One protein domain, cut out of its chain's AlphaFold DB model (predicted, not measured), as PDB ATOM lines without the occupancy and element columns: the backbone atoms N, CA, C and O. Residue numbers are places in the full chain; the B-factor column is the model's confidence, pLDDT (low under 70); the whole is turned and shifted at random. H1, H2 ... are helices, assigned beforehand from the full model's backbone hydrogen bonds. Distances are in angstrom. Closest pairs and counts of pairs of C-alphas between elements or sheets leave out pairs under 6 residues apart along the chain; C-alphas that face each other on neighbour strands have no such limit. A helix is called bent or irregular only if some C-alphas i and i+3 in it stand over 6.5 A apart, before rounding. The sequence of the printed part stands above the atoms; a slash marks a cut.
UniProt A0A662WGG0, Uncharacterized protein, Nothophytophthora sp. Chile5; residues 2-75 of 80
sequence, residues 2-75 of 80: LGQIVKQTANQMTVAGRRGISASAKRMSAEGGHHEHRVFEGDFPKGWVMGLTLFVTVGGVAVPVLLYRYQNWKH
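AT A GLANCE: This is residues 2 to 75 of the 80 residues of an uncharacterized protein of Nothophytophthora sp. Chile5 (UniProt A0A662WGG0). Two long helices, H1 and H3, lie at the two ends of an open, drawn-out shape, joined by a looping stretch that holds the small helix H2; there is no packed core. H3, the longest helix, makes one arm and H1 the other. The printed part has 74 residues with three named helices, in the order H1, H2, H3, and no named strand; the class is all helix. The whole is extended, with a radius of gyration of the C-alphas of 22.3 A, and its spans of 68 by 45 by 22 A make it only just flat.

HOW THE PARTS SIT: H1, residues 2 to 18, touches no helix and stands free within residues 2 to 24. A short link of 6 residues joins it to H2, residues 25 to 28, and the two are apart. A long link of 17 residues, 29 to 45, leads from H2 to H3, residues 46 to 73. H3 is apart from both H1 and H2, and residues 37 to 75, of which 46 to 73 belong to H3, stand free. H3 has a kink of 27 degrees near residue 61; it is neither bent nor irregular, but only just: C-alphas 61 and 64 are 6.1 A apart. Each O i to N i+4 pair in H1 is within hydrogen-bond range, as are 22 of 24 in H3, while H2 is too short for such a pair and its one O i to N i+3 pair is within range.

IN THESE COORDINATES: H1 runs 24.7 A from C-alpha 2 at (129.611, -70.499, 180.966) to C-alpha 18. H2 runs from Ala 25 to Met 28, 5.5 A between their C-alphas. H3 runs 39.7 A from C-alpha 46 at (109.396, -85.456, 147.623) to C-alpha 73 at (135.510, -95.348, 119.466).

THE WHOLE: The two C-alphas farthest apart are those of Leu 2 and Lys 74, at 69.1 A. The printed part has no cut. The mean pLDDT of the printed part is 73.7; residues 2 to 41 are under 70, and H3 has a mean of 94.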
ATOM      1  N   LEU A   2     129.189 -69.988 182.288       61.72
ATOM      2  CA  LEU A   2     129.611 -70.499 180.966       61.72
ATOM      3  C   LEU A   2     128.677 -71.579 180.375       61.72
ATOM      4  O   LEU A   2     128.312 -71.517 179.207       61.72
ATOM      5  N   GLY A   3     128.221 -72.535 181.192       67.94
ATOM      6  CA  GLY A   3     127.330 -73.609 180.731       67.94
ATOM      7  C   GLY A   3     125.936 -73.144 180.287       67.94
ATOM      8  O   GLY A   3     125.300 -73.803 179.468       67.94
ATOM      9  N   GLN A   4     125.462 -71.995 180.783       67.12
ATOM     10  CA  GLN A   4     124.193 -71.400 180.344       67.12
ATOM     11  C   GLN A   4     124.352 -70.697 178.993       67.12
ATOM     12  O   GLN A   4     123.485 -70.844 178.134       67.12
ATOM     13  N   ILE A   5     125.497 -70.043 178.774       66.44
ATOM     14  CA  ILE A   5     125.857 -69.426 177.491       66.44
ATOM     15  C   ILE A   5     125.969 -70.504 176.406       66.44
ATOM     16  O   ILE A   5     125.361 -70.376 175.348       66.44
ATOM     17  N   VAL A   6     126.644 -71.622 176.692       68.75
ATOM     18  CA  VAL A   6     126.762 -72.746 175.744       68.75
ATOM     19  C   VAL A   6     125.391 -73.341 175.397       68.75
ATOM     20  O   VAL A   6     125.111 -73.590 174.225       68.75
ATOM     21  N   LYS A   7     124.497 -73.510 176.383       69.06
ATOM     22  CA  LYS A   7     123.119 -73.973 176.137       69.06
ATOM     23  C   LYS A   7     122.313 -72.997 175.280       69.06
ATOM     24  O   LYS A   7     121.584 -73.435 174.392       69.06
ATOM     25  N   GLN A   8     122.442 -71.692 175.517       65.31
ATOM     26  CA  GLN A   8     121.771 -70.678 174.705       65.31
ATOM     27  C   GLN A   8     122.298 -70.682 173.266       65.31
ATOM     28  O   GLN A   8     121.493 -70.701 172.336       65.31
ATOM     29  N   THR A   9     123.613 -70.765 173.064       63.59
ATOM     30  CA  THR A   9     124.218 -70.828 171.725       63.59
ATOM     31  C   THR A   9     123.823 -72.101 170.973       63.59
ATOM     32  O   THR A   9     123.466 -72.030 169.799       63.59
ATOM     33  N   ALA A  10     123.791 -73.258 171.640       61.84
ATOM     34  CA  ALA A  10     123.342 -74.513 171.032       61.84
ATOM     35  C   ALA A  10     121.867 -74.458 170.587       61.84
ATOM     36  O   ALA A  10     121.525 -74.913 169.490       61.84
ATOM     37  N   ASN A  11     120.997 -73.836 171.390       62.16
ATOM     38  CA  ASN A  11     119.600 -73.613 171.015       62.16
ATOM     39  C   ASN A  11     119.469 -72.652 169.828       62.16
ATOM     40  O   ASN A  11     118.693 -72.924 168.911       62.16
ATOM     41  N   GLN A  12     120.249 -71.569 169.796       58.94
ATOM     42  CA  GLN A  12     120.237 -70.625 168.673       58.94
ATOM     43  C   GLN A  12     120.726 -71.272 167.370       58.94
ATOM     44  O   GLN A  12     120.110 -71.070 166.326       58.94
ATOM     45  N   MET A  13     121.760 -72.120 167.422       57.78
ATOM     46  CA  MET A  13     122.231 -72.873 166.249       57.78
ATOM     47  C   MET A  13     121.208 -73.905 165.764       57.78
ATOM     48  O   MET A  13     121.002 -74.046 164.560       57.78
ATOM     49  N   THR A  14     120.509 -74.582 166.678       60.66
ATOM     50  CA  THR A  14     119.442 -75.535 166.321       60.66
ATOM     51  C   THR A  14     118.261 -74.826 165.646       60.66
ATOM     52  O   THR A  14     117.709 -75.318 164.659       60.66
ATOM     53  N   VAL A  15     117.893 -73.634 166.126       58.53
ATOM     54  CA  VAL A  15     116.847 -72.798 165.513       58.53
ATOM     55  C   VAL A  15     117.306 -72.214 164.173       58.53
ATOM     56  O   VAL A  15     116.515 -72.165 163.233       58.53
ATOM     57  N   ALA A  16     118.575 -71.823 164.041       55.09
ATOM     58  CA  ALA A  16     119.150 -71.339 162.787       55.09
ATOM     59  C   ALA A  16     119.234 -72.442 161.715       55.09
ATOM     60  O   ALA A  16     118.898 -72.187 160.562       55.09
ATOM     61  N   GLY A  17     119.568 -73.680 162.097       53.53
ATOM     62  CA  GLY A  17     119.552 -74.842 161.198       53.53
ATOM     63  C   GLY A  17     118.148 -75.217 160.708       53.53
ATOM     64  O   GLY A  17     117.988 -75.663 159.575       53.53
ATOM     65  N   ARG A  18     117.106 -74.954 161.513       55.53
ATOM     66  CA  ARG A  18     115.692 -75.070 161.096       55.53
ATOM     67  C   ARG A  18     115.205 -73.908 160.223       55.53
ATOM     68  O   ARG A  18     114.164 -74.032 159.590       55.53
ATOM     69  N   ARG A  19     115.941 -72.793 160.172       53.09
ATOM     70  CA  ARG A  19     115.688 -71.636 159.289       53.09
ATOM     71  C   ARG A  19     116.449 -71.736 157.961       53.09
ATOM     72  O   ARG A  19     116.619 -70.733 157.269       53.09
ATOM     73  N   GLY A  20     116.900 -72.935 157.597       59.53
ATOM     74  CA  GLY A  20     117.373 -73.222 156.253       59.53
ATOM     75  C   GLY A  20     116.230 -73.073 155.249       59.53
ATOM     76  O   GLY A  20     115.250 -73.804 155.314       59.53
ATOM     77  N   ILE A  21     116.420 -72.163 154.289       53.59
ATOM     78  CA  ILE A  21     115.660 -72.040 153.034       53.59
ATOM     79  C   ILE A  21     114.256 -71.408 153.163       53.59
ATOM     80  O   ILE A  21     113.266 -72.028 152.809       53.59
ATOM     81  N   SER A  22     114.142 -70.150 153.619       52.22
ATOM     82  CA  SER A  22     113.038 -69.254 153.179       52.22
ATOM     83  C   SER A  22     113.231 -67.767 153.550       52.22
ATOM     84  O   SER A  22     112.278 -67.022 153.773       52.22
ATOM     85  N   ALA A  23     114.468 -67.270 153.658       46.31
ATOM     86  CA  ALA A  23     114.672 -65.820 153.813       46.31
ATOM     87  C   ALA A  23     114.467 -65.055 152.486       46.31
ATOM     88  O   ALA A  23     114.219 -63.853 152.504       46.31
ATOM     89  N   SER A  24     114.531 -65.750 151.343       48.25
ATOM     90  CA  SER A  24     114.215 -65.201 150.019       48.25
ATOM     91  C   SER A  24     112.714 -64.968 149.816       48.25
ATOM     92  O   SER A  24     112.346 -63.976 149.197       48.25
ATOM     93  N   ALA A  25     111.839 -65.793 150.406       49.47
ATOM     94  CA  ALA A  25     110.388 -65.629 150.268       49.47
ATOM     95  C   ALA A  25     109.881 -64.334 150.922       49.47
ATOM     96  O   ALA A  25     109.011 -63.648 150.389       49.47
ATOM     97  N   LYS A  26     110.473 -63.945 152.061       47.50
ATOM     98  CA  LYS A  26     110.020 -62.769 152.818       47.50
ATOM     99  C   LYS A  26     110.270 -61.437 152.104       47.50
ATOM    100  O   LYS A  26     109.608 -60.461 152.431       47.50
ATOM    101  N   ARG A  27     111.206 -61.387 151.148       51.19
ATOM    102  CA  ARG A  27     111.514 -60.173 150.369       51.19
ATOM    103  C   ARG A  27     110.743 -60.070 149.055       51.19
ATOM    104  O   ARG A  27     110.730 -58.997 148.475       51.19
ATOM    105  N   MET A  28     110.094 -61.141 148.601       52.34
ATOM    106  CA  MET A  28     109.366 -61.140 147.327       52.34
ATOM    107  C   MET A  28     107.856 -60.917 147.461       52.34
ATOM    108  O   MET A  28     107.202 -60.677 146.458       52.34
ATOM    109  N   SER A  29     107.293 -60.994 148.672       53.56
ATOM    110  CA  SER A  29     105.833 -60.989 148.876       53.56
ATOM    111  C   SER A  29     105.291 -59.753 149.606       53.56
ATOM    112  O   SER A  29     104.081 -59.653 149.788       53.56
ATOM    113  N   ALA A  30     106.147 -58.851 150.096       53.56
ATOM    114  CA  ALA A  30     105.713 -57.848 151.072       53.56
ATOM    115  C   ALA A  30     105.132 -56.559 150.463       53.56
ATOM    116  O   ALA A  30     104.337 -55.906 151.132       53.56
ATOM    117  N   GLU A  31     105.475 -56.185 149.227       53.88
ATOM    118  CA  GLU A  31     105.086 -54.884 148.665       53.88
ATOM    119  C   GLU A  31     104.758 -54.990 147.167       53.88
ATOM    120  O   GLU A  31     105.645 -55.136 146.333       53.88
ATOM    121  N   GLY A  32     103.470 -54.883 146.827       51.47
ATOM    122  CA  GLY A  32     102.986 -54.746 145.448       51.47
ATOM    123  C   GLY A  32     102.680 -56.076 144.761       51.47
ATOM    124  O   GLY A  32     103.448 -57.023 144.861       51.47
ATOM    125  N   GLY A  33     101.533 -56.146 144.073       52.41
ATOM    126  CA  GLY A  33     100.945 -57.333 143.430       52.41
ATOM    127  C   GLY A  33     101.757 -57.956 142.289       52.41
ATOM    128  O   GLY A  33     101.264 -58.104 141.175       52.41
ATOM    129  N   HIS A  34     102.992 -58.350 142.566       56.91
ATOM    130  CA  HIS A  34     103.791 -59.199 141.707       56.91
ATOM    131  C   HIS A  34     103.380 -60.642 141.975       56.91
ATOM    132  O   HIS A  34     103.733 -61.229 142.997       56.91
ATOM    133  N   HIS A  35     102.592 -61.207 141.059       58.41
ATOM    134  CA  HIS A  35     102.351 -62.642 141.022       58.41
ATOM    135  C   HIS A  35     103.701 -63.360 141.061       58.41
ATOM    136  O   HIS A  35     104.600 -63.072 140.270       58.41
ATOM    137  N   GLU A  36     103.864 -64.261 142.023       61.75
ATOM    138  CA  GLU A  36     105.065 -65.070 142.135       61.75
ATOM    139  C   GLU A  36     105.163 -65.927 140.867       61.75
ATOM    140  O   GLU A  36     104.388 -66.864 140.690       61.75
ATOM    141  N   HIS A  37     106.086 -65.594 139.959       62.69
ATOM    142  CA  HIS A  37     106.385 -66.410 138.782       62.69
ATOM    143  C   HIS A  37     107.095 -67.688 139.231       62.69
ATOM    144  O   HIS A  37     108.308 -67.856 139.071       62.69
ATOM    145  N   ARG A  38     106.340 -68.598 139.839       62.31
ATOM    146  CA  ARG A  38     106.812 -69.950 140.071       62.31
ATOM    147  C   ARG A  38     106.843 -70.632 138.711       62.31
ATOM    148  O   ARG A  38     105.832 -70.723 138.030       62.31
ATOM    149  N   VAL A  39     108.013 -71.135 138.325       63.53
ATOM    150  CA  VAL A  39     108.162 -72.002 137.139       63.53
ATOM    151  C   VAL A  39     107.273 -73.249 137.265       63.53
ATOM    152  O   VAL A  39     106.913 -73.871 136.271       63.53
ATOM    153  N   PHE A  40     106.888 -73.583 138.497       65.69
ATOM    154  CA  PHE A  40     106.064 -74.720 138.838       65.69
ATOM    155  C   PHE A  40     105.015 -74.339 139.895       65.69
ATOM    156  O   PHE A  40     105.369 -73.854 140.971       65.69
ATOM    157  N   GLU A  41     103.734 -74.573 139.612       66.19
ATOM    158  CA  GLU A  41     102.638 -74.382 140.571       66.19
ATOM    159  C   GLU A  41     102.341 -75.687 141.333       66.19
ATOM    160  O   GLU A  41     102.271 -76.760 140.737       66.19
ATOM    161  N   GLY A  42     102.147 -75.590 142.656       71.00
ATOM    162  CA  GLY A  42     101.755 -76.709 143.525       71.00
ATOM    163  C   GLY A  42     102.889 -77.369 144.324       71.00
ATOM    164  O   GLY A  42     104.074 -77.120 144.105       71.00
ATOM    165  N   ASP A  43     102.501 -78.211 145.289       79.06
ATOM    166  CA  ASP A  43     103.432 -79.017 146.082       79.06
ATOM    167  C   ASP A  43     103.880 -80.247 145.286       79.06
ATOM    168  O   ASP A  43     103.066 -81.049 144.825       79.06
ATOM    169  N   PHE A  44     105.193 -80.436 145.164       81.62
ATOM    170  CA  PHE A  44     105.749 -81.615 144.508       81.62
ATOM    171  C   PHE A  44     105.959 -82.753 145.507       81.62
ATOM    172  O   PHE A  44     106.573 -82.545 146.560       81.62
ATOM    173  N   PRO A  45     105.556 -83.994 145.174       88.62
ATOM    174  CA  PRO A  45     105.914 -85.147 145.983       88.62
ATOM    175  C   PRO A  45     107.438 -85.247 146.110       88.62
ATOM    176  O   PRO A  45     108.157 -85.252 145.109       88.62
ATOM    177  N   LYS A  46     107.949 -85.387 147.339       85.56
ATOM    178  CA  LYS A  46     109.396 -85.456 147.623       85.56
ATOM    179  C   LYS A  46     110.134 -86.474 146.741       85.56
ATOM    180  O   LYS A  46     111.240 -86.198 146.283       85.56
ATOM    181  N   GLY A  47     109.522 -87.634 146.491       90.94
ATOM    182  CA  GLY A  47     110.095 -88.677 145.633       90.94
ATOM    183  C   GLY A  47     110.289 -88.226 144.183       90.94
ATOM    184  O   GLY A  47     111.323 -88.523 143.592       90.94
ATOM    185  N   TRP A  48     109.350 -87.443 143.646       90.81
ATOM    186  CA  TRP A  48     109.439 -86.883 142.297       90.81
ATOM    187  C   TRP A  48     110.557 -85.851 142.181       90.81
ATOM    188  O   TRP A  48     111.377 -85.948 141.271       90.81
ATOM    189  N   VAL A  49     110.652 -84.915 143.132       88.44
ATOM    190  CA  VAL A  49     111.731 -83.908 143.148       88.44
ATOM    191  C   VAL A  49     113.097 -84.579 143.253       88.44
ATOM    192  O   VAL A  49     114.021 -84.238 142.517       88.44
ATOM    193  N   MET A  50     113.224 -85.561 144.146       92.19
ATOM    194  CA  MET A  50     114.476 -86.284 144.355       92.19
ATOM    195  C   MET A  50     114.866 -87.105 143.121       92.19
ATOM    196  O   MET A  50     116.018 -87.052 142.697       92.19
ATOM    197  N   GLY A  51     113.907 -87.810 142.512       95.44
ATOM    198  CA  GLY A  51     114.126 -88.582 141.290       95.44
ATOM    199  C   GLY A  51     114.538 -87.703 140.109       95.44
ATOM    200  O   GLY A  51     115.527 -88.004 139.446       95.44
ATOM    201  N   LEU A  52     113.841 -86.583 139.892       94.56
ATOM    202  CA  LEU A  52     114.160 -85.638 138.821       94.56
ATOM    203  C   LEU A  52     115.537 -84.997 139.030       94.56
ATOM    204  O   LEU A  52     116.332 -84.924 138.096       94.56
ATOM    205  N   THR A  53     115.853 -84.599 140.263       93.38
ATOM    206  CA  THR A  53     117.164 -84.024 140.603       93.38
ATOM    207  C   THR A  53     118.289 -85.023 140.340       93.38
ATOM    208  O   THR A  53     119.297 -84.671 139.722       93.38
ATOM    209  N   LEU A  54     118.114 -86.281 140.759       96.31
ATOM    210  CA  LEU A  54     119.093 -87.338 140.516       96.31
ATOM    211  C   LEU A  54     119.249 -87.612 139.017       96.31
ATOM    212  O   LEU A  54     120.373 -87.695 138.531       96.31
ATOM    213  N   PHE A  55     118.137 -87.698 138.284       96.38
ATOM    214  CA  PHE A  55     118.136 -87.922 136.842       96.38
ATOM    215  C   PHE A  55     118.872 -86.812 136.086       96.38
ATOM    216  O   PHE A  55     119.747 -87.109 135.279       96.38
ATOM    217  N   VAL A  56     118.572 -85.542 136.377       96.12
ATOM    218  CA  VAL A  56     119.232 -84.397 135.728       96.12
ATOM    219  C   VAL A  56     120.721 -84.366 136.066       96.12
ATOM    220  O   VAL A  56     121.545 -84.180 135.174       96.12
ATOM    221  N   THR A  57     121.080 -84.597 137.330       95.38
ATOM    222  CA  THR A  57     122.482 -84.543 137.771       95.38
ATOM    223  C   THR A  57     123.301 -85.687 137.171       95.38
ATOM    224  O   THR A  57     124.338 -85.455 136.552       95.38
ATOM    225  N   VAL A  58     122.832 -86.930 137.312       97.31
ATOM    226  CA  VAL A  58     123.546 -88.115 136.816       97.31
ATOM    227  C   VAL A  58     123.515 -88.161 135.292       97.31
ATOM    228  O   VAL A  58     124.550 -88.386 134.672       97.31
ATOM    229  N   GLY A  59     122.359 -87.902 134.678       96.75
ATOM    230  CA  GLY A  59     122.209 -87.860 133.225       96.75
ATOM    231  C   GLY A  59     123.062 -86.765 132.587       96.75
ATOM    232  O   GLY A  59     123.752 -87.028 131.604       96.75
ATOM    233  N   GLY A  60     123.093 -85.571 133.186       96.31
ATOM    234  CA  GLY A  60     123.896 -84.445 132.708       96.31
ATOM    235  C   GLY A  60     125.401 -84.720 132.701       96.31
ATOM    236  O   GLY A  60     126.096 -84.235 131.814       96.31
ATOM    237  N   VAL A  61     125.903 -85.537 133.631       96.81
ATOM    238  CA  VAL A  61     127.315 -85.966 133.652       96.81
ATOM    239  C   VAL A  61     127.550 -87.175 132.745       96.81
ATOM    240  O   VAL A  61     128.541 -87.225 132.015       96.81
ATOM    241  N   ALA A  62     126.646 -88.155 132.760       97.50
ATOM    242  CA  ALA A  62     126.805 -89.394 132.009       97.50
ATOM    243  C   ALA A  62     126.772 -89.165 130.492       97.50
ATOM    244  O   ALA A  62     127.568 -89.765 129.770       97.50
ATOM    245  N   VAL A  63     125.890 -88.286 129.999       97.19
ATOM    246  CA  VAL A  63     125.724 -88.047 128.557       97.19
ATOM    247  C   VAL A  63     127.020 -87.539 127.903       97.19
ATOM    248  O   VAL A  63     127.478 -88.195 126.965       97.19
ATOM    249  N   PRO A  64     127.683 -86.465 128.378       95.94
ATOM    250  CA  PRO A  64     128.955 -86.016 127.809       95.94
ATOM    251  C   PRO A  64     130.054 -87.083 127.852       95.94
ATOM    252  O   PRO A  64     130.767 -87.260 126.867       95.94
ATOM    253  N   VAL A  65     130.174 -87.826 128.958       95.25
ATOM    254  CA  VAL A  65     131.192 -88.879 129.115       95.25
ATOM    255  C   VAL A  65     130.976 -90.010 128.109       95.25
ATOM    256  O   VAL A  65     131.921 -90.455 127.451       95.25
ATOM    257  N   LEU A  66     129.730 -90.460 127.951       96.00
ATOM    258  CA  LEU A  66     129.379 -91.499 126.986       96.00
ATOM    259  C   LEU A  66     129.580 -91.021 125.548       96.00
ATOM    260  O   LEU A  66     130.127 -91.767 124.737       96.00
ATOM    261  N   LEU A  67     129.199 -89.780 125.235       94.56
ATOM    262  CA  LEU A  67     129.421 -89.194 123.914       94.56
ATOM    263  C   LEU A  67     130.911 -89.064 123.598       94.56
ATOM    264  O   LEU A  67     131.325 -89.432 122.501       94.56
ATOM    265  N   TYR A  68     131.726 -88.625 124.556       91.50
ATOM    266  CA  TYR A  68     133.181 -88.597 124.416       91.50
ATOM    267  C   TYR A  68     133.738 -89.996 124.119       91.50
ATOM    268  O   TYR A  68     134.466 -90.189 123.143       91.50
ATOM    269  N   ARG A  69     133.335 -91.005 124.903       91.38
ATOM    270  CA  ARG A  69     133.760 -92.396 124.686       91.38
ATOM    271  C   ARG A  69     133.337 -92.918 123.312       91.38
ATOM    272  O   ARG A  69     134.129 -93.585 122.648       91.38
ATOM    273  N   TYR A  70     132.115 -92.611 122.888       93.25
ATOM    274  CA  TYR A  70     131.568 -93.023 121.600       93.25
ATOM    275  C   TYR A  70     132.292 -92.364 120.421       93.25
ATOM    276  O   TYR A  70     132.611 -93.039 119.442       93.25
ATOM    277  N   GLN A  71     132.610 -91.073 120.523       92.50
ATOM    278  CA  GLN A  71     133.401 -90.371 119.511       92.50
ATOM    279  C   GLN A  71     134.827 -90.920 119.429       92.50
ATOM    280  O   GLN A  71     135.322 -91.155 118.330       92.50
ATOM    281  N   ASN A  72     135.463 -91.233 120.564       90.19
ATOM    282  CA  ASN A  72     136.780 -91.880 120.566       90.19
ATOM    283  C   ASN A  72     136.753 -93.270 119.924       90.19
ATOM    284  O   ASN A  72     137.680 -93.611 119.195       90.19
ATOM    285  N   TRP A  73     135.692 -94.056 120.142       88.62
ATOM    286  CA  TRP A  73     135.510 -95.348 119.466       88.62
ATOM    287  C   TRP A  73     135.380 -95.200 117.942       88.62
ATOM    288  O   TRP A  73     135.816 -96.068 117.192       88.62
ATOM    289  N   LYS A  74     134.839 -94.070 117.480       90.62
ATOM    290  CA  LYS A  74     134.759 -93.697 116.062       90.62
ATOM    291  C   LYS A  74     136.025 -93.025 115.514       90.62
ATOM    292  O   LYS A  74     136.012 -92.623 114.356       90.62
ATOM    293  N   HIS A  75     137.097 -92.911 116.302       84.69
ATOM    294  CA  HIS A  75     138.318 -92.164 115.955       84.69
ATOM    295  C   HIS A  75     138.075 -90.660 115.707       84.69
ATOM    296  O   HIS A  75     138.803 -90.022 114.956       84.69
TER     297      HIS A  75